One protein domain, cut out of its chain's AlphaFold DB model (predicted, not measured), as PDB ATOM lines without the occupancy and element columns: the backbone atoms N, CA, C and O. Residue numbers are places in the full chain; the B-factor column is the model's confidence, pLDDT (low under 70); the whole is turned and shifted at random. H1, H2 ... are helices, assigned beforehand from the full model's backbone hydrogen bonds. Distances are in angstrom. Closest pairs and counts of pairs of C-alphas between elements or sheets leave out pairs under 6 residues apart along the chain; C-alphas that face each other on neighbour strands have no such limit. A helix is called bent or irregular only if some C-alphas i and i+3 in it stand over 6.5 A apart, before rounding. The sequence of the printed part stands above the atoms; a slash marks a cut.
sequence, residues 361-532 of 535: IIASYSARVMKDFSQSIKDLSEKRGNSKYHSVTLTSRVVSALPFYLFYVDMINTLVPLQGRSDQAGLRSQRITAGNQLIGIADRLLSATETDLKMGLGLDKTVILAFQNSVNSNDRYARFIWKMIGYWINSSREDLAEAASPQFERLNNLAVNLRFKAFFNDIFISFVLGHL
ATOM      1  N   ILE A 361     -40.377  10.247 -53.017       66.81
ATOM      2  CA  ILE A 361     -39.243   9.716 -53.772       66.81
ATOM      3  C   ILE A 361     -38.163   9.214 -52.813       66.81
ATOM      4  O   ILE A 361     -37.699   8.085 -52.955       66.81
ATOM      5  N   ILE A 362     -37.802  10.009 -51.799       67.94
ATOM      6  CA  ILE A 362     -36.804   9.621 -50.788       67.94
ATOM      7  C   ILE A 362     -37.325   8.454 -49.947       67.94
ATOM      8  O   ILE A 362     -36.590   7.499 -49.688       67.94
ATOM      9  N   ALA A 363     -38.602   8.491 -49.560       73.00
ATOM     10  CA  ALA A 363     -39.242   7.413 -48.815       73.00
ATOM     11  C   ALA A 363     -39.322   6.122 -49.645       73.00
ATOM     12  O   ALA A 363     -38.981   5.054 -49.143       73.00
ATOM     13  N   SER A 364     -39.689   6.216 -50.928       79.62
ATOM     14  CA  SER A 364     -39.718   5.074 -51.851       79.62
ATOM     15  C   SER A 364     -38.321   4.493 -52.092       79.62
ATOM     16  O   SER A 364     -38.134   3.277 -52.021       79.62
ATOM     17  N   TYR A 365     -37.316   5.352 -52.295       83.88
ATOM     18  CA  TYR A 365     -35.918   4.940 -52.418       83.88
ATOM     19  C   TYR A 365     -35.447   4.208 -51.159       83.88
ATOM     20  O   TYR A 365     -34.949   3.084 -51.245       83.88
ATOM     21  N   SER A 366     -35.663   4.819 -49.993       83.25
ATOM     22  CA  SER A 366     -35.266   4.258 -48.702       83.25
ATOM     23  C   SER A 366     -35.958   2.923 -48.457       83.25
ATOM     24  O   SER A 366     -35.286   1.948 -48.149       83.25
ATOM     25  N   ALA A 367     -37.271   2.826 -48.681       84.50
ATOM     26  CA  ALA A 367     -38.015   1.577 -48.531       84.50
ATOM     27  C   ALA A 367     -37.481   0.467 -49.449       84.50
ATOM     28  O   ALA A 367     -37.305  -0.672 -49.012       84.50
ATOM     29  N   ARG A 368     -37.175   0.797 -50.711       87.56
ATOM     30  CA  ARG A 368     -36.610  -0.155 -51.676       87.56
ATOM     31  C   ARG A 368     -35.246  -0.672 -51.229       87.56
ATOM     32  O   ARG A 368     -35.030  -1.877 -51.236       87.56
ATOM     33  N   VAL A 369     -34.348   0.225 -50.834       87.00
ATOM     34  CA  VAL A 369     -33.003  -0.144 -50.384       87.00
ATOM     35  C   VAL A 369     -33.066  -0.930 -49.078       87.00
ATOM     36  O   VAL A 369     -32.470  -1.993 -48.968       87.00
ATOM     37  N   MET A 370     -33.856  -0.476 -48.108       89.31
ATOM     38  CA  MET A 370     -34.019  -1.169 -46.829       89.31
ATOM     39  C   MET A 370     -34.590  -2.579 -46.996       89.31
ATOM     40  O   MET A 370     -34.242  -3.468 -46.221       89.31
ATOM     41  N   LYS A 371     -35.413  -2.820 -48.024       91.19
ATOM     42  CA  LYS A 371     -35.880  -4.167 -48.366       91.19
ATOM     43  C   LYS A 371     -34.720  -5.094 -48.742       91.19
ATOM     44  O   LYS A 371     -34.679  -6.211 -48.226       91.19
ATOM     45  N   ASP A 372     -33.785  -4.627 -49.572       90.94
ATOM     46  CA  ASP A 372     -32.620  -5.410 -50.020       90.94
ATOM     47  C   ASP A 372     -31.705  -5.827 -48.845       90.94
ATOM     48  O   ASP A 372     -31.088  -6.886 -48.907       90.94
ATOM     49  N   PHE A 373     -31.660  -5.048 -47.754       93.12
ATOM     50  CA  PHE A 373     -30.791  -5.306 -46.589       93.12
ATOM     51  C   PHE A 373     -31.536  -5.715 -45.312       93.12
ATOM     52  O   PHE A 373     -30.932  -5.824 -44.245       93.12
ATOM     53  N   SER A 374     -32.848  -5.940 -45.398       90.81
ATOM     54  CA  SER A 374     -33.711  -6.199 -44.237       90.81
ATOM     55  C   SER A 374     -33.218  -7.358 -43.365       90.81
ATOM     56  O   SER A 374     -33.170  -7.225 -42.142       90.81
ATOM     57  N   GLN A 375     -32.781  -8.459 -43.987       91.00
ATOM     58  CA  GLN A 375     -32.243  -9.612 -43.267       91.00
ATOM     59  C   GLN A 375     -30.919  -9.283 -42.570       91.00
ATOM     60  O   GLN A 375     -30.792  -9.512 -41.375       91.00
ATOM     61  N   SER A 376     -29.965  -8.662 -43.266       90.50
ATOM     62  CA  SER A 376     -28.660  -8.320 -42.687       90.50
ATOM     63  C   SER A 376     -28.771  -7.318 -41.532       90.50
ATOM     64  O   SER A 376     -28.025  -7.400 -40.560       90.50
ATOM     65  N   ILE A 377     -29.728  -6.388 -41.601       88.31
ATOM     66  CA  ILE A 377     -30.036  -5.455 -40.507       88.31
ATOM     67  C   ILE A 377     -30.663  -6.190 -39.323       88.31
ATOM     68  O   ILE A 377     -30.326  -5.902 -38.173       88.31
ATOM     69  N   LYS A 378     -31.562  -7.144 -39.589       87.38
ATOM     70  CA  LYS A 378     -32.144  -7.995 -38.553       87.38
ATOM     71  C   LYS A 378     -31.053  -8.804 -37.849       87.38
ATOM     72  O   LYS A 378     -30.966  -8.732 -36.624       87.38
ATOM     73  N   ASP A 379     -30.169  -9.450 -38.603       87.75
ATOM     74  CA  ASP A 379     -29.037 -10.210 -38.065       87.75
ATOM     75  C   ASP A 379     -28.128  -9.316 -37.206       87.75
ATOM     76  O   ASP A 379     -27.737  -9.686 -36.099       87.75
ATOM     77  N   LEU A 380     -27.851  -8.091 -37.670       84.31
ATOM     78  CA  LEU A 380     -27.084  -7.094 -36.920       84.31
ATOM     79  C   LEU A 380     -27.784  -6.683 -35.610       84.31
ATOM     80  O   LEU A 380     -27.129  -6.469 -34.593       84.31
ATOM     81  N   SER A 381     -29.116  -6.579 -35.613       82.69
ATOM     82  CA  SER A 381     -29.916  -6.221 -34.432       82.69
ATOM     83  C   SER A 381     -29.975  -7.327 -33.374       82.69
ATOM     84  O   SER A 381     -30.046  -7.038 -32.178       82.69
ATOM     85  N   GLU A 382     -29.932  -8.587 -33.810       83.00
ATOM     86  CA  GLU A 382     -30.004  -9.766 -32.944       83.00
ATOM     87  C   GLU A 382     -28.647 -10.101 -32.315       83.00
ATOM     88  O   GLU A 382     -28.584 -10.715 -31.243       83.00
ATOM     89  N   LYS A 383     -27.550  -9.636 -32.925       77.00
ATOM     90  CA  LYS A 383     -26.209  -9.768 -32.363       77.00
ATOM     91  C   LYS A 383     -26.090  -9.012 -31.042       77.00
ATOM     92  O   LYS A 383     -26.237  -7.791 -30.941       77.00
ATOM     93  N   ARG A 384     -25.777  -9.768 -29.988       63.06
ATOM     94  CA  ARG A 384     -25.426  -9.210 -28.682       63.06
ATOM     95  C   ARG A 384     -23.991  -8.698 -28.742       63.06
ATOM     96  O   ARG A 384     -23.057  -9.474 -28.591       63.06
ATOM     97  N   GLY A 385     -23.832  -7.392 -28.937       59.91
ATOM     98  CA  GLY A 385     -22.568  -6.728 -28.621       59.91
ATOM     99  C   GLY A 385     -22.281  -6.771 -27.115       59.91
ATOM    100  O   GLY A 385     -23.156  -7.111 -26.312       59.91
ATOM    101  N   ASN A 386     -21.079  -6.345 -26.715       59.50
ATOM    102  CA  ASN A 386     -20.633  -6.291 -25.308       59.50
ATOM    103  C   ASN A 386     -21.582  -5.499 -24.376       59.50
ATOM    104  O   ASN A 386     -21.553  -5.656 -23.159       59.50
ATOM    105  N   SER A 387     -22.460  -4.666 -24.945       62.72
ATOM    106  CA  SER A 387     -23.583  -4.027 -24.263       62.72
ATOM    107  C   SER A 387     -24.814  -3.990 -25.172       62.72
ATOM    108  O   SER A 387     -24.740  -3.529 -26.311       62.72
ATOM    109  N   LYS A 388     -25.977  -4.399 -24.642       63.12
ATOM    110  CA  LYS A 388     -27.278  -4.332 -25.338       63.12
ATOM    111  C   LYS A 388     -27.638  -2.904 -25.775       63.12
ATOM    112  O   LYS A 388     -28.263  -2.713 -26.811       63.12
ATOM    113  N   TYR A 389     -27.239  -1.893 -25.002       61.81
ATOM    114  CA  TYR A 389     -27.472  -0.489 -25.356       61.81
ATOM    115  C   TYR A 389     -26.606  -0.057 -26.546       61.81
ATOM    116  O   TYR A 389     -27.063   0.672 -27.429       61.81
ATOM    117  N   HIS A 390     -25.366  -0.550 -26.595       67.75
ATOM    118  CA  HIS A 390     -24.448  -0.270 -27.691       67.75
ATOM    119  C   HIS A 390     -24.938  -0.893 -29.004       67.75
ATOM    120  O   HIS A 390     -24.928  -0.208 -30.024       67.75
ATOM    121  N   SER A 391     -25.453  -2.130 -28.968       68.38
ATOM    122  CA  SER A 391     -25.958  -2.788 -30.178       68.38
ATOM    123  C   SER A 391     -27.194  -2.113 -30.763       68.38
ATOM    124  O   SER A 391     -27.216  -1.811 -31.952       68.38
ATOM    125  N   VAL A 392     -28.179  -1.772 -29.929       74.12
ATOM    126  CA  VAL A 392     -29.386  -1.054 -30.377       74.12
ATOM    127  C   VAL A 392     -29.031   0.305 -30.982       74.12
ATOM    128  O   VAL A 392     -29.529   0.660 -32.051       74.12
ATOM    129  N   THR A 393     -28.136   1.049 -30.329       74.12
ATOM    130  CA  THR A 393     -27.710   2.370 -30.807       74.12
ATOM    131  C   THR A 393     -26.974   2.266 -32.142       74.12
ATOM    132  O   THR A 393     -27.249   3.044 -33.053       74.12
ATOM    133  N   LEU A 394     -26.058   1.304 -32.287       75.75
ATOM    134  CA  LEU A 394     -25.302   1.124 -33.524       75.75
ATOM    135  C   LEU A 394     -26.210   0.717 -34.688       75.75
ATOM    136  O   LEU A 394     -26.137   1.312 -35.761       75.75
ATOM    137  N   THR A 395     -27.100  -0.250 -34.464       81.25
ATOM    138  CA  THR A 395     -28.035  -0.716 -35.490       81.25
ATOM    139  C   THR A 395     -28.980   0.403 -35.924       81.25
ATOM    140  O   THR A 395     -29.186   0.596 -37.119       81.25
ATOM    141  N   SER A 396     -29.488   1.212 -34.988       80.94
ATOM    142  CA  SER A 396     -30.302   2.392 -35.312       80.94
ATOM    143  C   SER A 396     -29.545   3.404 -36.186       80.94
ATOM    144  O   SER A 396     -30.096   3.920 -37.167       80.94
ATOM    145  N   ARG A 397     -28.255   3.638 -35.904       78.19
ATOM    146  CA  ARG A 397     -27.406   4.504 -36.738       78.19
ATOM    147  C   ARG A 397     -27.208   3.934 -38.137       78.19
ATOM    148  O   ARG A 397     -27.316   4.687 -39.097       78.19
ATOM    149  N   VAL A 398     -26.967   2.628 -38.268       82.62
ATOM    150  CA  VAL A 398     -26.839   1.960 -39.576       82.62
ATOM    151  C   VAL A 398     -28.116   2.111 -40.386       82.62
ATOM    152  O   VAL A 398     -28.052   2.542 -41.531       82.62
ATOM    153  N   VAL A 399     -29.272   1.827 -39.784       84.50
ATOM    154  CA  VAL A 399     -30.586   1.969 -40.432       84.50
ATOM    155  C   VAL A 399     -30.807   3.396 -40.937       84.50
ATOM    156  O   VAL A 399     -31.311   3.587 -42.039       84.50
ATOM    157  N   SER A 400     -30.373   4.392 -40.165       82.50
ATOM    158  CA  SER A 400     -30.492   5.806 -40.538       82.50
ATOM    159  C   SER A 400     -29.451   6.243 -41.580       82.50
ATOM    160  O   SER A 400     -29.694   7.163 -42.355       82.50
ATOM    161  N   ALA A 401     -28.272   5.618 -41.599       83.62
ATOM    162  CA  ALA A 401     -27.169   5.934 -42.507       83.62
ATOM    163  C   ALA A 401     -27.285   5.280 -43.882       83.62
ATOM    164  O   ALA A 401     -26.922   5.881 -44.893       83.62
ATOM    165  N   LEU A 402     -27.787   4.050 -43.913       88.38
ATOM    166  CA  LEU A 402     -27.720   3.171 -45.069       88.38
ATOM    167  C   LEU A 402     -28.407   3.754 -46.320       88.38
ATOM    168  O   LEU A 402     -27.767   3.733 -47.373       88.38
ATOM    169  N   PRO A 403     -29.625   4.334 -46.259       86.62
ATOM    170  CA  PRO A 403     -30.256   4.909 -47.447       86.62
ATOM    171  C   PRO A 403     -29.471   6.086 -48.036       86.62
ATOM    172  O   PRO A 403     -29.275   6.144 -49.244       86.62
ATOM    173  N   PHE A 404     -28.976   6.999 -47.194       84.75
ATOM    174  CA  PHE A 404     -28.199   8.156 -47.650       84.75
ATOM    175  C   PHE A 404     -26.853   7.744 -48.238       84.75
ATOM    176  O   PHE A 404     -26.465   8.211 -49.306       84.75
ATOM    177  N   TYR A 405     -26.156   6.830 -47.564       89.00
ATOM    178  CA  TYR A 405     -24.911   6.259 -48.058       89.00
ATOM    179  C   TYR A 405     -25.097   5.609 -49.437       89.00
ATOM    180  O   TYR A 405     -24.364   5.924 -50.375       89.00
ATOM    181  N   LEU A 406     -26.113   4.753 -49.588       92.31
ATOM    182  CA  LEU A 406     -26.361   4.041 -50.841       92.31
ATOM    183  C   LEU A 406     -26.882   4.942 -51.956       92.31
ATOM    184  O   LEU A 406     -26.590   4.684 -53.123       92.31
ATOM    185  N   PHE A 407     -27.569   6.028 -51.609       88.50
ATOM    186  CA  PHE A 407     -27.946   7.044 -52.579       88.50
ATOM    187  C   PHE A 407     -26.706   7.654 -53.253       88.50
ATOM    188  O   PHE A 407     -26.643   7.743 -54.480       88.50
ATOM    189  N   TYR A 408     -25.683   8.018 -52.473       85.25
ATOM    190  CA  TYR A 408     -24.440   8.546 -53.036       85.25
ATOM    191  C   TYR A 408     -23.672   7.501 -53.847       85.25
ATOM    192  O   TYR A 408     -23.126   7.831 -54.899       85.25
ATOM    193  N   VAL A 409     -23.674   6.241 -53.404       90.44
ATOM    194  CA  VAL A 409     -23.100   5.121 -54.165       90.44
ATOM    195  C   VAL A 409     -23.782   4.976 -55.526       90.44
ATOM    196  O   VAL A 409     -23.099   4.889 -56.544       90.44
ATOM    197  N   ASP A 410     -25.115   5.000 -55.574       88.75
ATOM    198  CA  ASP A 410     -25.873   4.916 -56.826       88.75
ATOM    199  C   ASP A 410     -25.559   6.076 -57.764       88.75
ATOM    200  O   ASP A 410     -25.398   5.882 -58.970       88.75
ATOM    201  N   MET A 411     -25.441   7.281 -57.216       85.56
ATOM    202  CA  MET A 411     -25.111   8.456 -58.003       85.56
ATOM    203  C   MET A 411     -23.691   8.367 -58.585       85.56
ATOM    204  O   MET A 411     -23.501   8.648 -59.767       85.56
ATOM    205  N   ILE A 412     -22.711   7.898 -57.802       84.88
ATOM    206  CA  ILE A 412     -21.350   7.621 -58.287       84.88
ATOM    207  C   ILE A 412     -21.375   6.533 -59.364       84.88
ATOM    208  O   ILE A 412     -20.767   6.708 -60.412       84.88
ATOM    209  N   ASN A 413     -22.098   5.431 -59.152       85.50
ATOM    210  CA  ASN A 413     -22.199   4.351 -60.137       85.50
ATOM    211  C   ASN A 413     -22.892   4.793 -61.435       85.50
ATOM    212  O   ASN A 413     -22.573   4.281 -62.501       85.50
ATOM    213  N   THR A 414     -23.821   5.747 -61.351       82.56
ATOM    214  CA  THR A 414     -24.532   6.290 -62.517       82.56
ATOM    215  C   THR A 414     -23.644   7.236 -63.324       82.56
ATOM    216  O   THR A 414     -23.618   7.162 -64.548       82.56
ATOM    217  N   LEU A 415     -22.923   8.133 -62.647       79.50
ATOM    218  CA  LEU A 415     -22.118   9.174 -63.299       79.50
ATOM    219  C   LEU A 415     -20.720   8.692 -63.690       79.50
ATOM    220  O   LEU A 415     -20.122   9.207 -64.628       79.50
ATOM    221  N   VAL A 416     -20.224   7.687 -62.980       82.25
ATOM    222  CA  VAL A 416     -18.923   7.063 -63.179       82.25
ATOM    223  C   VAL A 416     -19.164   5.556 -63.276       82.25
ATOM    224  O   VAL A 416     -18.888   4.833 -62.317       82.25
ATOM    225  N   PRO A 417     -19.734   5.040 -64.374       77.94
ATOM    226  CA  PRO A 417     -20.010   3.615 -64.494       77.94
ATOM    227  C   PRO A 417     -18.710   2.808 -64.481       77.94
ATOM    228  O   PRO A 417     -17.684   3.234 -65.011       77.94
ATOM    229  N   LEU A 418     -18.744   1.628 -63.862       79.56
ATOM    230  CA  LEU A 418     -17.644   0.679 -63.986       79.56
ATOM    231  C   LEU A 418     -17.636   0.137 -65.422       79.56
ATOM    232  O   LEU A 418     -18.691  -0.244 -65.942       79.56
ATOM    233  N   GLN A 419     -16.465   0.105 -66.062       73.06
ATOM    234  CA  GLN A 419     -16.334  -0.380 -67.436       73.06
ATOM    235  C   GLN A 419     -16.924  -1.795 -67.564       73.06
ATOM    236  O   GLN A 419     -16.670  -2.672 -66.739       73.06
ATOM    237  N   GLY A 420     -17.783  -1.999 -68.566       66.94
ATOM    238  CA  GLY A 420     -18.459  -3.281 -68.801       66.94
ATOM    239  C   GLY A 420     -19.567  -3.654 -67.801       66.94
ATOM    240  O   GLY A 420     -20.124  -4.740 -67.920       66.94
ATOM    241  N   ARG A 421     -19.914  -2.789 -66.832       66.62
ATOM    242  CA  ARG A 421     -21.006  -3.013 -65.856       66.62
ATOM    243  C   ARG A 421     -21.940  -1.807 -65.715       66.62
ATOM    244  O   ARG A 421     -22.349  -1.447 -64.612       66.62
ATOM    245  N   SER A 422     -22.256  -1.155 -66.831       68.62
ATOM    246  CA  SER A 422     -23.188  -0.019 -66.874       68.62
ATOM    247  C   SER A 422     -24.663  -0.435 -66.885       68.62
ATOM    248  O   SER A 422     -25.544   0.421 -66.929       68.62
ATOM    249  N   ASP A 423     -24.950  -1.736 -66.898       76.88
ATOM    250  CA  ASP A 423     -26.307  -2.259 -66.893       76.88
ATOM    251  C   ASP A 423     -26.936  -2.200 -65.488       76.88
ATOM    252  O   ASP A 423     -26.268  -2.085 -64.458       76.88
ATOM    253  N   GLN A 424     -28.267  -2.284 -65.428       75.25
ATOM    254  CA  GLN A 424     -29.008  -2.215 -64.162       75.25
ATOM    255  C   GLN A 424     -28.593  -3.316 -63.171       75.25
ATOM    256  O   GLN A 424     -28.614  -3.093 -61.956       75.25
ATOM    257  N   ALA A 425     -28.187  -4.490 -63.667       79.50
ATOM    258  CA  ALA A 425     -27.695  -5.574 -62.827       79.50
ATOM    259  C   ALA A 425     -26.329  -5.236 -62.206       79.50
ATOM    260  O   ALA A 425     -26.150  -5.435 -61.001       79.50
ATOM    261  N   GLY A 426     -25.407  -4.654 -62.981       81.31
ATOM    262  CA  GLY A 426     -24.126  -4.143 -62.501       81.31
ATOM    263  C   GLY A 426     -24.281  -3.056 -61.437       81.31
ATOM    264  O   GLY A 426     -23.677  -3.156 -60.366       81.31
ATOM    265  N   LEU A 427     -25.160  -2.074 -61.672       83.25
ATOM    266  CA  LEU A 427     -25.460  -1.006 -60.706       83.25
ATOM    267  C   LEU A 427     -26.032  -1.563 -59.396       83.25
ATOM    268  O   LEU A 427     -25.580  -1.197 -58.306       83.25
ATOM    269  N   ARG A 428     -26.995  -2.493 -59.482       88.19
ATOM    270  CA  ARG A 428     -27.560  -3.153 -58.297       88.19
ATOM    271  C   ARG A 428     -26.499  -3.962 -57.556       88.19
ATOM    272  O   ARG A 428     -26.435  -3.874 -56.335       88.19
ATOM    273  N   SER A 429     -25.662  -4.720 -58.265       89.94
ATOM    274  CA  SER A 429     -24.578  -5.500 -57.659       89.94
ATOM    275  C   SER A 429     -23.622  -4.606 -56.866       89.94
ATOM    276  O   SER A 429     -23.345  -4.897 -55.706       89.94
ATOM    277  N   GLN A 430     -23.206  -3.470 -57.436       89.38
ATOM    278  CA  GLN A 430     -22.352  -2.497 -56.747       89.38
ATOM    279  C   GLN A 430     -23.018  -1.910 -55.496       89.38
ATOM    280  O   GLN A 430     -22.379  -1.816 -54.448       89.38
ATOM    281  N   ARG A 431     -24.316  -1.583 -55.562       92.00
ATOM    282  CA  ARG A 431     -25.089  -1.138 -54.390       92.00
ATOM    283  C   ARG A 431     -25.118  -2.197 -53.286       92.00
ATOM    284  O   ARG A 431     -24.900  -1.866 -52.123       92.00
ATOM    285  N   ILE A 432     -25.385  -3.455 -53.643       93.69
ATOM    286  CA  ILE A 432     -25.414  -4.575 -52.690       93.69
ATOM    287  C   ILE A 432     -24.046  -4.752 -52.027       93.69
ATOM    288  O   ILE A 432     -23.973  -4.827 -50.801       93.69
ATOM    289  N   THR A 433     -22.964  -4.734 -52.808       92.88
ATOM    290  CA  THR A 433     -21.592  -4.795 -52.288       92.88
ATOM    291  C   THR A 433     -21.314  -3.656 -51.309       92.88
ATOM    292  O   THR A 433     -20.897  -3.911 -50.179       92.88
ATOM    293  N   ALA A 434     -21.617  -2.413 -51.691       93.38
ATOM    294  CA  ALA A 434     -21.407  -1.244 -50.841       93.38
ATOM    295  C   ALA A 434     -22.187  -1.334 -49.520       93.38
ATOM    296  O   ALA A 434     -21.646  -1.029 -48.455       93.38
ATOM    297  N   GLY A 435     -23.454  -1.761 -49.568       94.06
ATOM    298  CA  GLY A 435     -24.297  -1.886 -48.378       94.06
ATOM    299  C   GLY A 435     -23.830  -3.001 -47.446       94.06
ATOM    300  O   GLY A 435     -23.744  -2.793 -46.236       94.06
ATOM    301  N   ASN A 436     -23.426  -4.145 -48.003       93.00
ATOM    302  CA  ASN A 436     -22.861  -5.250 -47.229       93.00
ATOM    303  C   ASN A 436     -21.543  -4.863 -46.552       93.00
ATOM    304  O   ASN A 436     -21.303  -5.278 -45.422       93.00
ATOM    305  N   GLN A 437     -20.713  -4.030 -47.189       90.12
ATOM    306  CA  GLN A 437     -19.505  -3.496 -46.557       90.12
ATOM    307  C   GLN A 437     -19.831  -2.614 -45.347       90.12
ATOM    308  O   GLN A 437     -19.232  -2.794 -44.286       90.12
ATOM    309  N   LEU A 438     -20.807  -1.703 -45.463       89.94
ATOM    310  CA  LEU A 438     -21.233  -0.868 -44.336       89.94
ATOM    311  C   LEU A 438     -21.773  -1.720 -43.175       89.94
ATOM    312  O   LEU A 438     -21.402  -1.496 -42.021       89.94
ATOM    313  N   ILE A 439     -22.611  -2.716 -43.472       90.69
ATOM    314  CA  ILE A 439     -23.161  -3.624 -42.456       90.69
ATOM    315  C   ILE A 439     -22.058  -4.487 -41.838       90.69
ATOM    316  O   ILE A 439     -22.025  -4.641 -40.622       90.69
ATOM    317  N   GLY A 440     -21.116  -4.992 -42.636       87.50
ATOM    318  CA  GLY A 440     -19.968  -5.756 -42.145       87.50
ATOM    319  C   GLY A 440     -19.053  -4.930 -41.237       87.50
ATOM    320  O   GLY A 440     -18.544  -5.439 -40.241       87.50
ATOM    321  N   ILE A 441     -18.885  -3.636 -41.524       83.31
ATOM    322  CA  ILE A 441     -18.171  -2.711 -40.636       83.31
ATOM    323  C   ILE A 441     -18.929  -2.544 -39.320       83.31
ATOM    324  O   ILE A 441     -18.325  -2.671 -38.256       83.31
ATOM    325  N   ALA A 442     -20.244  -2.324 -39.372       85.06
ATOM    326  CA  ALA A 442     -21.064  -2.243 -38.168       85.06
ATOM    327  C   ALA A 442     -20.987  -3.531 -37.335       85.06
ATOM    328  O   ALA A 442     -20.831  -3.480 -36.118       85.06
ATOM    329  N   ASP A 443     -21.022  -4.686 -37.990       85.31
ATOM    330  CA  ASP A 443     -20.933  -5.992 -37.347       85.31
ATOM    331  C   ASP A 443     -19.610  -6.199 -36.599       85.31
ATOM    332  O   ASP A 443     -19.581  -6.615 -35.435       85.31
ATOM    333  N   ARG A 444     -18.497  -5.823 -37.240       80.12
ATOM    334  CA  ARG A 444     -17.175  -5.833 -36.606       80.12
ATOM    335  C   ARG A 444     -17.127  -4.895 -35.407       80.12
ATOM    336  O   ARG A 444     -16.562  -5.262 -34.386       80.12
ATOM    337  N   LEU A 445     -17.748  -3.719 -35.493       77.56
ATOM    338  CA  LEU A 445     -17.803  -2.768 -34.380       77.56
ATOM    339  C   LEU A 445     -18.626  -3.282 -33.190       77.56
ATOM    340  O   LEU A 445     -18.285  -2.966 -32.054       77.56
ATOM    341  N   LEU A 446     -19.675  -4.079 -33.424       77.06
ATOM    342  CA  LEU A 446     -20.436  -4.730 -32.346       77.06
ATOM    343  C   LEU A 446     -19.637  -5.811 -31.628       77.06
ATOM    344  O   LEU A 446     -19.813  -6.005 -30.423       77.06
ATOM    345  N   SER A 447     -18.817  -6.530 -32.391       72.62
ATOM    346  CA  SER A 447     -18.113  -7.729 -31.940       72.62
ATOM    347  C   SER A 447     -16.726  -7.424 -31.370       72.62
ATOM    348  O   SER A 447     -16.197  -8.207 -30.589       72.62
ATOM    349  N   ALA A 448     -16.130  -6.292 -31.749       67.88
ATOM    350  CA  ALA A 448     -14.783  -5.929 -31.341       67.88
ATOM    351  C   ALA A 448     -14.721  -5.498 -29.870       67.88
ATOM    352  O   ALA A 448     -15.539  -4.710 -29.382       67.88
ATOM    353  N   THR A 449     -13.702  -5.977 -29.159       61.44
ATOM    354  CA  THR A 449     -13.351  -5.412 -27.855       61.44
ATOM    355  C   THR A 449     -12.718  -4.031 -28.040       61.44
ATOM    356  O   THR A 449     -12.203  -3.692 -29.109       61.44
ATOM    357  N   GLU A 450     -12.727  -3.196 -26.995       56.94
ATOM    358  CA  GLU A 450     -12.080  -1.874 -27.040       56.94
ATOM    359  C   GLU A 450     -10.588  -1.972 -27.422       56.94
ATOM    360  O   GLU A 450     -10.022  -1.055 -28.020       56.94
ATOM    361  N   THR A 451      -9.962  -3.107 -27.109       53.44
ATOM    362  CA  THR A 451      -8.580  -3.438 -27.454       53.44
ATOM    363  C   THR A 451      -8.424  -3.793 -28.937       53.44
ATOM    364  O   THR A 451      -7.491  -3.300 -29.568       53.44
ATOM    365  N   ASP A 452      -9.357  -4.547 -29.527       60.09
ATOM    366  CA  ASP A 452      -9.346  -4.903 -30.962       60.09
ATOM    367  C   ASP A 452      -9.562  -3.675 -31.856       60.09
ATOM    368  O   ASP A 452      -8.945  -3.519 -32.908       60.09
ATOM    369  N   LEU A 453     -10.392  -2.738 -31.390       58.25
ATOM    370  CA  LEU A 453     -10.602  -1.445 -32.042       58.25
ATOM    371  C   LEU A 453      -9.331  -0.579 -32.029       58.25
ATOM    372  O   LEU A 453      -9.107   0.197 -32.957       58.25
ATOM    373  N   LYS A 454      -8.497  -0.710 -30.987       49.59
ATOM    374  CA  LYS A 454      -7.213   0.001 -30.849       49.59
ATOM    375  C   LYS A 454      -6.074  -0.675 -31.615       49.59
ATOM    376  O   LYS A 454      -5.199   0.037 -32.096       49.59
ATOM    377  N   MET A 455      -6.092  -2.005 -31.739       50.72
ATOM    378  CA  MET A 455      -5.081  -2.787 -32.470       50.72
ATOM    379  C   MET A 455      -5.377  -2.945 -33.968       50.72
ATOM    380  O   MET A 455      -4.551  -3.481 -34.697       50.72
ATOM    381  N   GLY A 456      -6.490  -2.380 -34.441       51.16
ATOM    382  CA  GLY A 456      -6.789  -2.218 -35.858       51.16
ATOM    383  C   GLY A 456      -7.444  -3.459 -36.447       51.16
ATOM    384  O   GLY A 456      -6.778  -4.404 -36.847       51.16
ATOM    385  N   LEU A 457      -8.766  -3.408 -36.614       51.19
ATOM    386  CA  LEU A 457      -9.590  -4.401 -37.329       51.19
ATOM    387  C   LEU A 457      -9.271  -4.509 -38.843       51.19
ATOM    388  O   LEU A 457     -10.141  -4.872 -39.639       51.19
ATOM    389  N   GLY A 458      -8.089  -4.056 -39.272       53.44
ATOM    390  CA  GLY A 458      -7.816  -3.632 -40.648       53.44
ATOM    391  C   GLY A 458      -8.665  -2.430 -41.087       53.44
ATOM    392  O   GLY A 458      -8.656  -2.060 -42.255       53.44
ATOM    393  N   LEU A 459      -9.425  -1.833 -40.164       57.81
ATOM    394  CA  LEU A 459     -10.195  -0.617 -40.379       57.81
ATOM    395  C   LEU A 459      -9.380   0.561 -39.865       57.81
ATOM    396  O   LEU A 459      -8.867   0.519 -38.745       57.81
ATOM    397  N   ASP A 460      -9.297   1.616 -40.668       61.31
ATOM    398  CA  ASP A 460      -8.675   2.861 -40.241       61.31
ATOM    399  C   ASP A 460      -9.349   3.346 -38.941       61.31
ATOM    400  O   ASP A 460     -10.579   3.436 -38.834       61.31
ATOM    401  N   LYS A 461      -8.533   3.671 -37.931       64.38
ATOM    402  CA  LYS A 461      -8.952   4.279 -36.661       64.38
ATOM    403  C   LYS A 461      -9.895   5.461 -36.891       64.38
ATOM    404  O   LYS A 461     -10.808   5.702 -36.100       64.38
ATOM    405  N   THR A 462      -9.709   6.190 -37.987       61.81
ATOM    406  CA  THR A 462     -10.541   7.325 -38.371       61.81
ATOM    407  C   THR A 462     -11.970   6.916 -38.772       61.81
ATOM    408  O   THR A 462     -12.890   7.712 -38.557       61.81
ATOM    409  N   VAL A 463     -12.177   5.708 -39.317       62.16
ATOM    410  CA  VAL A 463     -13.487   5.119 -39.664       62.16
ATOM    411  C   VAL A 463     -14.192   4.640 -38.400       62.16
ATOM    412  O   VAL A 463     -15.352   4.986 -38.172       62.16
ATOM    413  N   ILE A 464     -13.462   3.945 -37.521       66.94
ATOM    414  CA  ILE A 464     -13.964   3.493 -36.215       66.94
ATOM    415  C   ILE A 464     -14.453   4.691 -35.386       66.94
ATOM    416  O   ILE A 464     -15.588   4.707 -34.905       66.94
ATOM    417  N   LEU A 465     -13.633   5.743 -35.281       64.94
ATOM    418  CA  LEU A 465     -13.986   6.964 -34.557       64.94
ATOM    419  C   LEU A 465     -15.176   7.700 -35.188       64.94
ATOM    420  O   LEU A 465     -15.960   8.298 -34.454       64.94
ATOM    421  N   ALA A 466     -15.328   7.679 -36.514       64.25
ATOM    422  CA  ALA A 466     -16.477   8.297 -37.178       64.25
ATOM    423  C   ALA A 466     -17.787   7.553 -36.860       64.25
ATOM    424  O   ALA A 466     -18.818   8.185 -36.623       64.25
ATOM    425  N   PHE A 467     -17.732   6.225 -36.779       66.75
ATOM    426  CA  PHE A 467     -18.875   5.384 -36.428       66.75
ATOM    427  C   PHE A 467     -19.274   5.532 -34.948       66.75
ATOM    428  O   PHE A 467     -20.455   5.635 -34.613       66.75
ATOM    429  N   GLN A 468     -18.284   5.593 -34.050       66.94
ATOM    430  CA  GLN A 468     -18.507   5.675 -32.604       66.94
ATOM    431  C   GLN A 468     -18.939   7.075 -32.141       66.94
ATOM    432  O   GLN A 468     -19.897   7.192 -31.372       66.94
ATOM    433  N   ASN A 469     -18.288   8.135 -32.639       61.59
ATOM    434  CA  ASN A 469     -18.473   9.518 -32.166       61.59
ATOM    435  C   ASN A 469     -19.604  10.295 -32.863       61.59
ATOM    436  O   ASN A 469     -19.773  11.495 -32.609       61.59
ATOM    437  N   SER A 470     -20.352   9.655 -33.764       56.62
ATOM    438  CA  SER A 470     -21.461  10.281 -34.485       56.62
ATOM    439  C   SER A 470     -22.777  10.139 -33.724       56.62
ATOM    440  O   SER A 470     -23.593   9.268 -34.001       56.62
ATOM    441  N   VAL A 471     -23.006  11.043 -32.772       48.97
ATOM    442  CA  VAL A 471     -24.368  11.473 -32.418       48.97
ATOM    443  C   VAL A 471     -24.312  12.947 -32.039       48.97
ATOM    444  O   VAL A 471     -23.412  13.349 -31.302       48.97
ATOM    445  N   ASN A 472     -25.262  13.723 -32.562       48.41
ATOM    446  CA  ASN A 472     -25.615  15.106 -32.202       48.41
ATOM    447  C   ASN A 472     -25.083  16.245 -33.098       48.41
ATOM    448  O   ASN A 472     -25.314  17.407 -32.772       48.41
ATOM    449  N   SER A 473     -24.408  15.991 -34.229       56.22
ATOM    450  CA  SER A 473     -24.121  17.077 -35.193       56.22
ATOM    451  C   SER A 473     -24.048  16.600 -36.644       56.22
ATOM    452  O   SER A 473     -23.285  15.675 -36.941       56.22
ATOM    453  N   ASN A 474     -24.758  17.291 -37.540       61.56
ATOM    454  CA  ASN A 474     -24.874  16.972 -38.970       61.56
ATOM    455  C   ASN A 474     -23.506  16.847 -39.674       61.56
ATOM    456  O   ASN A 474     -23.294  15.939 -40.474       61.56
ATOM    457  N   ASP A 475     -22.532  17.667 -39.280       61.91
ATOM    458  CA  ASP A 475     -21.158  17.627 -39.791       61.91
ATOM    459  C   ASP A 475     -20.459  16.278 -39.577       61.91
ATOM    460  O   ASP A 475     -19.706  15.807 -40.430       61.91
ATOM    461  N   ARG A 476     -20.681  15.640 -38.421       65.56
ATOM    462  CA  ARG A 476     -20.058  14.349 -38.089       65.56
ATOM    463  C   ARG A 476     -20.701  13.207 -38.861       65.56
ATOM    464  O   ARG A 476     -19.993  12.288 -39.263       65.56
ATOM    465  N   TYR A 477     -22.011  13.284 -39.082       67.81
ATOM    466  CA  TYR A 477     -22.743  12.311 -39.884       67.81
ATOM    467  C   TYR A 477     -22.318  12.378 -41.359       67.81
ATOM    468  O   TYR A 477     -21.967  11.353 -41.936       67.81
ATOM    469  N   ALA A 478     -22.216  13.577 -41.940       69.44
ATOM    470  CA  ALA A 478     -21.715  13.745 -43.305       69.44
ATOM    471  C   ALA A 478     -20.291  13.180 -43.464       69.44
ATOM    472  O   ALA A 478     -20.036  12.378 -44.357       69.44
ATOM    473  N   ARG A 479     -19.367  13.515 -42.549       71.06
ATOM    474  CA  ARG A 479     -17.997  12.958 -42.556       71.06
ATOM    475  C   ARG A 479     -17.975  11.437 -42.467       71.06
ATOM    476  O   ARG A 479     -17.127  10.807 -43.093       71.06
ATOM    477  N   PHE A 480     -18.867  10.859 -41.669       75.44
ATOM    478  CA  PHE A 480     -19.006   9.415 -41.572       75.44
ATOM    479  C   PHE A 480     -19.391   8.807 -42.928       75.44
ATOM    480  O   PHE A 480     -18.676   7.936 -43.416       75.44
ATOM    481  N   ILE A 481     -20.442   9.323 -43.573       78.56
ATOM    482  CA  ILE A 481     -20.886   8.862 -44.897       78.56
ATOM    483  C   ILE A 481     -19.752   8.957 -45.930       78.56
ATOM    484  O   ILE A 481     -19.496   7.988 -46.642       78.56
ATOM    485  N   TRP A 482     -19.013  10.071 -45.966       77.38
ATOM    486  CA  TRP A 482     -17.909  10.249 -46.918       77.38
ATOM    487  C   TRP A 482     -16.770   9.260 -46.719       77.38
ATOM    488  O   TRP A 482     -16.260   8.710 -47.693       77.38
ATOM    489  N   LYS A 483     -16.406   8.973 -45.468       77.06
ATOM    490  CA  LYS A 483     -15.396   7.951 -45.166       77.06
ATOM    491  C   LYS A 483     -15.820   6.569 -45.636       77.06
ATOM    492  O   LYS A 483     -15.007   5.843 -46.196       77.06
ATOM    493  N   MET A 484     -17.092   6.226 -45.443       82.88
ATOM    494  CA  MET A 484     -17.627   4.953 -45.919       82.88
ATOM    495  C   MET A 484     -17.596   4.864 -47.447       82.88
ATOM    496  O   MET A 484     -17.228   3.825 -47.985       82.88
ATOM    497  N   ILE A 485     -17.913   5.957 -48.148       85.69
ATOM    498  CA  ILE A 485     -17.844   6.009 -49.617       85.69
ATOM    499  C   ILE A 485     -16.401   5.871 -50.100       85.69
ATOM    500  O   ILE A 485     -16.148   5.073 -50.996       85.69
ATOM    501  N   GLY A 486     -15.455   6.593 -49.495       80.44
ATOM    502  CA  GLY A 486     -14.032   6.462 -49.821       80.44
ATOM    503  C   GLY A 486     -13.523   5.034 -49.613       80.44
ATOM    504  O   GLY A 486     -12.851   4.486 -50.480       80.44
ATOM    505  N   TYR A 487     -13.918   4.385 -48.512       81.56
ATOM    506  CA  TYR A 487     -13.587   2.980 -48.260       81.56
ATOM    507  C   TYR A 487     -14.168   2.031 -49.322       81.56
ATOM    508  O   TYR A 487     -13.471   1.138 -49.809       81.56
ATOM    509  N   TRP A 488     -15.430   2.226 -49.712       89.25
ATOM    510  CA  TRP A 488     -16.049   1.433 -50.776       89.25
ATOM    511  C   TRP A 488     -15.354   1.641 -52.128       89.25
ATOM    512  O   TRP A 488     -15.061   0.657 -52.804       89.25
ATOM    513  N   ILE A 489     -15.023   2.884 -52.499       85.69
ATOM    514  CA  ILE A 489     -14.278   3.184 -53.733       85.69
ATOM    515  C   ILE A 489     -12.918   2.484 -53.712       85.69
ATOM    516  O   ILE A 489     -12.619   1.735 -54.635       85.69
ATOM    517  N   ASN A 490     -12.149   2.632 -52.630       82.50
ATOM    518  CA  ASN A 490     -10.832   2.004 -52.497       82.50
ATOM    519  C   ASN A 490     -10.874   0.477 -52.591       82.50
ATOM    520  O   ASN A 490      -9.935  -0.126 -53.090       82.50
ATOM    521  N   SER A 491     -11.945  -0.153 -52.105       83.75
ATOM    522  CA  SER A 491     -12.058  -1.618 -52.068       83.75
ATOM    523  C   SER A 491     -12.768  -2.235 -53.274       83.75
ATOM    524  O   SER A 491     -12.602  -3.422 -53.527       83.75
ATOM    525  N   SER A 492     -13.606  -1.473 -53.981       86.00
ATOM    526  CA  SER A 492     -14.473  -2.000 -55.050       86.00
ATOM    527  C   SER A 492     -14.206  -1.369 -56.415       86.00
ATOM    528  O   SER A 492     -14.770  -1.820 -57.415       86.00
ATOM    529  N   ARG A 493     -13.408  -0.295 -56.463       83.12
ATOM    530  CA  ARG A 493     -13.144   0.521 -57.650       83.12
ATOM    531  C   ARG A 493     -11.694   1.012 -57.670       83.12
ATOM    532  O   ARG A 493     -11.458   2.217 -57.686       83.12
ATOM    533  N   GLU A 494     -10.751   0.076 -57.673       81.81
ATOM    534  CA  GLU A 494      -9.309   0.353 -57.595       81.81
ATOM    535  C   GLU A 494      -8.844   1.401 -58.618       81.81
ATOM    536  O   GLU A 494      -8.211   2.369 -58.219       81.81
ATOM    537  N   ASP A 495      -9.276   1.321 -59.882       80.69
ATOM    538  CA  ASP A 495      -8.910   2.311 -60.913       80.69
ATOM    539  C   ASP A 495      -9.347   3.744 -60.553       80.69
ATOM    540  O   ASP A 495      -8.625   4.720 -60.753       80.69
ATOM    541  N   LEU A 496     -10.561   3.885 -60.002       80.00
ATOM    542  CA  LEU A 496     -11.077   5.180 -59.560       80.00
ATOM    543  C   LEU A 496     -10.352   5.645 -58.296       80.00
ATOM    544  O   LEU A 496     -10.105   6.838 -58.138       80.00
ATOM    545  N   ALA A 497     -10.038   4.713 -57.400       79.62
ATOM    546  CA  ALA A 497      -9.296   4.975 -56.179       79.62
ATOM    547  C   ALA A 497      -7.878   5.464 -56.472       79.62
ATOM    548  O   ALA A 497      -7.450   6.438 -55.866       79.62
ATOM    549  N   GLU A 498      -7.180   4.842 -57.422       78.31
ATOM    550  CA  GLU A 498      -5.847   5.241 -57.867       78.31
ATOM    551  C   GLU A 498      -5.880   6.635 -58.504       78.31
ATOM    552  O   GLU A 498      -5.128   7.521 -58.095       78.31
ATOM    553  N   ALA A 499      -6.828   6.872 -59.420       72.31
ATOM    554  CA  ALA A 499      -6.990   8.166 -60.082       72.31
ATOM    555  C   ALA A 499      -7.332   9.308 -59.107       72.31
ATOM    556  O   ALA A 499      -6.897  10.443 -59.305       72.31
ATOM    557  N   ALA A 500      -8.099   9.009 -58.054       69.06
ATOM    558  CA  ALA A 500      -8.494   9.972 -57.028       69.06
ATOM    559  C   ALA A 500      -7.645   9.882 -55.739       69.06
ATOM    560  O   ALA A 500      -7.968  10.531 -54.741       69.06
ATOM    561  N   SER A 501      -6.560   9.099 -55.730       65.69
ATOM    562  CA  SER A 501      -5.723   8.839 -54.547       65.69
ATOM    563  C   SER A 501      -5.138  10.119 -53.919       65.69
ATOM    564  O   SER A 501      -5.312  10.321 -52.711       65.69
ATOM    565  N   PRO A 502      -4.575  11.074 -54.697       61.72
ATOM    566  CA  PRO A 502      -4.084  12.345 -54.150       61.72
ATOM    567  C   PRO A 502      -5.172  13.170 -53.445       61.72
ATOM    568  O   PRO A 502      -4.881  13.976 -52.556       61.72
ATOM    569  N   GLN A 503      -6.428  13.007 -53.862       61.94
ATOM    570  CA  GLN A 503      -7.590  13.678 -53.297       61.94
ATOM    571  C   GLN A 503      -8.118  12.904 -52.082       61.94
ATOM    572  O   GLN A 503      -8.392  13.524 -51.054       61.94
ATOM    573  N   PHE A 504      -8.194  11.571 -52.137       60.19
ATOM    574  CA  PHE A 504      -8.617  10.724 -51.016       60.19
ATOM    575  C   PHE A 504      -7.687  10.843 -49.802       60.19
ATOM    576  O   PHE A 504      -8.169  10.933 -48.671       60.19
ATOM    577  N   GLU A 505      -6.373  10.949 -50.008       59.75
ATOM    578  CA  GLU A 505      -5.420  11.215 -48.923       59.75
ATOM    579  C   GLU A 505      -5.640  12.589 -48.268       59.75
ATOM    580  O   GLU A 505      -5.517  12.731 -47.047       59.75
ATOM    581  N   ARG A 506      -6.033  13.607 -49.048       54.50
ATOM    582  CA  ARG A 506      -6.405  14.930 -48.515       54.50
ATOM    583  C   ARG A 506      -7.749  14.898 -47.788       54.50
ATOM    584  O   ARG A 506      -7.878  15.549 -46.756       54.50
ATOM    585  N   LEU A 507      -8.713  14.124 -48.279       52.19
ATOM    586  CA  LEU A 507     -10.042  13.942 -47.679       52.19
ATOM    587  C   LEU A 507      -9.992  13.171 -46.350       52.19
ATOM    588  O   LEU A 507     -10.802  13.423 -45.459       52.19
ATOM    589  N   ASN A 508      -9.023  12.266 -46.192       51.00
ATOM    590  CA  ASN A 508      -8.788  11.557 -44.933       51.00
ATOM    591  C   ASN A 508      -8.092  12.434 -43.874       51.00
ATOM    592  O   ASN A 508      -8.336  12.242 -42.680       51.00
ATOM    593  N   ASN A 509      -7.271  13.406 -44.293       47.50
ATOM    594  CA  ASN A 509      -6.410  14.196 -43.401       47.50
ATOM    595  C   ASN A 509      -6.888  15.628 -43.118       47.50
ATOM    596  O   ASN A 509      -6.531  16.190 -42.081       47.50
ATOM    597  N   LEU A 510      -7.701  16.239 -43.982       39.84
ATOM    598  CA  LEU A 510      -8.229  17.583 -43.755       39.84
ATOM    599  C   LEU A 510      -9.704  17.559 -43.348       39.84
ATOM    600  O   LEU A 510     -10.513  16.783 -43.837       39.84
ATOM    601  N   ALA A 511     -10.091  18.547 -42.538       41.19
ATOM    602  CA  ALA A 511     -11.476  18.971 -42.303       41.19
ATOM    603  C   ALA A 511     -12.204  19.492 -43.577       41.19
ATOM    604  O   ALA A 511     -13.218  20.184 -43.494       41.19
ATOM    605  N   VAL A 512     -11.671  19.160 -44.751       38.75
ATOM    606  CA  VAL A 512     -12.114  19.449 -46.111       38.75
ATOM    607  C   VAL A 512     -12.760  18.138 -46.570       38.75
ATOM    608  O   VAL A 512     -12.069  17.151 -46.737       38.75
ATOM    609  N   ASN A 513     -14.071  17.953 -46.665       43.09
ATOM    610  CA  ASN A 513     -15.096  18.838 -47.178       43.09
ATOM    611  C   ASN A 513     -16.425  18.545 -46.471       43.09
ATOM    612  O   ASN A 513     -17.018  17.486 -46.655       43.09
ATOM    613  N   LEU A 514     -16.968  19.529 -45.755       49.81
ATOM    614  CA  LEU A 514     -18.389  19.540 -45.372       49.81
ATOM    615  C   LEU A 514     -19.328  19.684 -46.588       49.81
ATOM    616  O   LEU A 514     -20.540  19.713 -46.426       49.81
ATOM    617  N   ARG A 515     -18.789  19.796 -47.811       56.91
ATOM    618  CA  ARG A 515     -19.549  20.049 -49.035       56.91
ATOM    619  C   ARG A 515     -19.386  18.892 -50.013       56.91
ATOM    620  O   ARG A 515     -18.372  18.786 -50.700       56.91
ATOM    621  N   PHE A 516     -20.438  18.083 -50.089       63.16
ATOM    622  CA  PHE A 516     -20.704  17.038 -51.084       63.16
ATOM    623  C   PHE A 516     -20.189  17.377 -52.497       63.16
ATOM    624  O   PHE A 516     -19.531  16.553 -53.126       63.16
ATOM    625  N   LYS A 517     -20.402  18.621 -52.947       65.88
ATOM    626  CA  LYS A 517     -19.960  19.143 -54.248       65.88
ATOM    627  C   LYS A 517     -18.476  18.916 -54.537       65.88
ATOM    628  O   LYS A 517     -18.139  18.477 -55.625       65.88
ATOM    629  N   ALA A 518     -17.592  19.218 -53.588       65.12
ATOM    630  CA  ALA A 518     -16.153  19.150 -53.828       65.12
ATOM    631  C   ALA A 518     -15.673  17.696 -53.941       65.12
ATOM    632  O   ALA A 518     -15.039  17.345 -54.926       65.12
ATOM    633  N   PHE A 519     -16.083  16.837 -53.002       64.88
ATOM    634  CA  PHE A 519     -15.778  15.402 -53.042       64.88
ATOM    635  C   PHE A 519     -16.298  14.742 -54.324       64.88
ATOM    636  O   PHE A 519     -15.603  13.962 -54.971       64.88
ATOM    637  N   PHE A 520     -17.527  15.080 -54.711       69.81
ATOM    638  CA  PHE A 520     -18.134  14.522 -55.905       69.81
ATOM    639  C   PHE A 520     -17.475  15.033 -57.196       69.81
ATOM    640  O   PHE A 520     -17.224  14.247 -58.110       69.81
ATOM    641  N   ASN A 521     -17.137  16.324 -57.257       72.62
ATOM    642  CA  ASN A 521     -16.381  16.891 -58.371       72.62
ATOM    643  C   ASN A 521     -15.001  16.240 -58.497       72.62
ATOM    644  O   ASN A 521     -14.600  15.936 -59.612       72.62
ATOM    645  N   ASP A 522     -14.307  15.979 -57.388       66.94
ATOM    646  CA  ASP A 522     -13.000  15.316 -57.407       66.94
ATOM    647  C   ASP A 522     -13.101  13.901 -57.995       66.94
ATOM    648  O   ASP A 522     -12.300  13.536 -58.855       66.94
ATOM    649  N   ILE A 523     -14.127  13.129 -57.611       68.50
ATOM    650  CA  ILE A 523     -14.415  11.807 -58.196       68.50
ATOM    651  C   ILE A 523     -14.661  11.919 -59.703       68.50
ATOM    652  O   ILE A 523     -14.083  11.171 -60.493       68.50
ATOM    653  N   PHE A 524     -15.520  12.856 -60.107       73.50
ATOM    654  CA  PHE A 524     -15.898  13.023 -61.505       73.50
ATOM    655  C   PHE A 524     -14.717  13.479 -62.371       73.50
ATOM    656  O   PHE A 524     -14.465  12.902 -63.426       73.50
ATOM    657  N   ILE A 525     -13.953  14.470 -61.907       75.25
ATOM    658  CA  ILE A 525     -12.754  14.968 -62.589       75.25
ATOM    659  C   ILE A 525     -11.722  13.847 -62.718       75.25
ATOM    660  O   ILE A 525     -11.180  13.658 -63.802       75.25
ATOM    661  N   SER A 526     -11.477  13.080 -61.652       69.69
ATOM    662  CA  SER A 526     -10.500  11.981 -61.676       69.69
ATOM    663  C   SER A 526     -10.876  10.915 -62.703       69.69
ATOM    664  O   SER A 526     -10.022  10.447 -63.453       69.69
ATOM    665  N   PHE A 527     -12.166  10.589 -62.815       74.50
ATOM    666  CA  PHE A 527     -12.655   9.695 -63.860       74.50
ATOM    667  C   PHE A 527     -12.453  10.261 -65.265       74.50
ATOM    668  O   PHE A 527     -11.919   9.561 -66.124       74.50
ATOM    669  N   VAL A 528     -12.857  11.514 -65.502       75.69
ATOM    670  CA  VAL A 528     -12.720  12.156 -66.817       75.69
ATOM    671  C   VAL A 528     -11.250  12.211 -67.232       75.69
ATOM    672  O   VAL A 528     -10.922  11.798 -68.339       75.69
ATOM    673  N   LEU A 529     -10.362  12.660 -66.340       71.00
ATOM    674  CA  LEU A 529      -8.931  12.772 -66.617       71.00
ATOM    675  C   LEU A 529      -8.265  11.409 -66.830       71.00
ATOM    676  O   LEU A 529      -7.426  11.295 -67.715       71.00
ATOM    677  N   GLY A 530      -8.663  10.374 -66.080       67.19
ATOM    678  CA  GLY A 530      -8.150   9.013 -66.261       67.19
ATOM    679  C   GLY A 530      -8.543   8.360 -67.593       67.19
ATOM    680  O   GLY A 530      -7.897   7.407 -68.014       67.19
ATOM    681  N   HIS A 531      -9.573   8.873 -68.274       66.69
ATOM    682  CA  HIS A 531     -10.021   8.387 -69.588       66.69
ATOM    683  C   HIS A 531      -9.564   9.275 -70.755       66.69
ATOM    684  O   HIS A 531      -9.864   8.968 -71.912       66.69
ATOM    685  N   LEU A 532      -8.843  10.368 -70.485       58.91
ATOM    686  CA  LEU A 532      -8.197  11.143 -71.539       58.91
ATOM    687  C   LEU A 532      -6.889  10.449 -71.951       58.91
ATOM    688  O   LEU A 532      -6.148   9.982 -71.086       58.91
TER     689      LEU A 532
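This is residues 361 to 532 of the 535 residues of an uncharacterized protein of Puccinia graminis f. sp. tritici (strain CRL 75-36-700-3 / race SCCL) (UniProt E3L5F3). A long bent helix, H3, runs lengthwise side by side with H4 and the shorter H2, while H1 crosses it just past its bend on one side and H7 crosses it on another. H6, of the short hairpin H5 and H6, packs on H7, and H8, H9 and H10 form a looser group that begins where H8 turns off the end of H7. The printed part has 172 residues with ten named helices, H1 to H10 in order, and no named strand: all helix, with packing part aligned, part crossed. It is compact, with a radius of gyration of the C-alphas of 16.1 A, and only just elongated, spanning 52 by 34 by 27 A.

H3, residues 388 to 415, was assigned as one helix by its hydrogen bonds but is bent: C-alphas 400 and 403 are 7.0 A apart. Its arms are H3a, residues 388 to 400, 18.6 A long, and H3b, residues 403 to 415, 18.3 A long. H4, residues 424 to 447, is 34.5 A long, and H7, residues 474 to 492, 27.0 A. H1, residues 361 to 372, begins with C-alpha 361 at (-39.243, 9.716, -53.772), and H2 is residues 374 to 382. H5 is residues 450 to 455, H6 461 to 468, H8 494 to 499 and H9 501 to 509. H10, residues 516 to 530, 21.3 A long, ends with C-alpha 530 at (-8.150, 9.013, -66.261).

H3b and H4 form a hairpin, closest at the C-alphas of Asn 413 and Leu 427, 6.3 A, with a tilt of 36 degrees, only just steep. H2 and H3a form another, at a shallow tilt of 19 degrees, with the C-alphas of Ser 381 and Thr 395 closest at 5.9 A. H2 touches H4, the same way at 2 degrees, Leu 380 and Asp 443 closest by C-alphas at 6.3 A. H1 is about perpendicular to H3b, at 83 degrees, and touches it, Ser 366 to Pro 403 at 5.2 A between C-alphas. H7 touches H3b at a steep tilt of 49 degrees, closest at C-alphas 405 and 481, 5.7 A. H6 touches H7, the C-alphas of Ala 466 and Phe 480 closest at 5.2 A. H5 and H6, a hairpin, only just touch, with 3 pairs of C-alphas within 8 A and Leu 453 and Ile 464 closest at 7.3 A. H8 touches H7 only at the corner, C-alphas 490 and 497 closest at 5.0 A, and touches H10, C-alphas 499 and 526 closest at 5.4 A. H9 is close but not clearly touching H7, C-alphas 486 and 504 closest at 7.0 A. H1 and H7 are apart. Every O i to N i+4 pair is within hydrogen-bond range in H1, H2, H3a, H3b, H4, H5, H6, H7, H8 and H10; in H9, 4 of 5 are.

The C-alphas farthest apart, those of Lys 388 and Leu 532, are 52.3 A apart. The printed part has no cut and no long link. Mean pLDDT of the printed part is 73.7; 71 residues are under 70, among them 448 to 478 and 500 to 520.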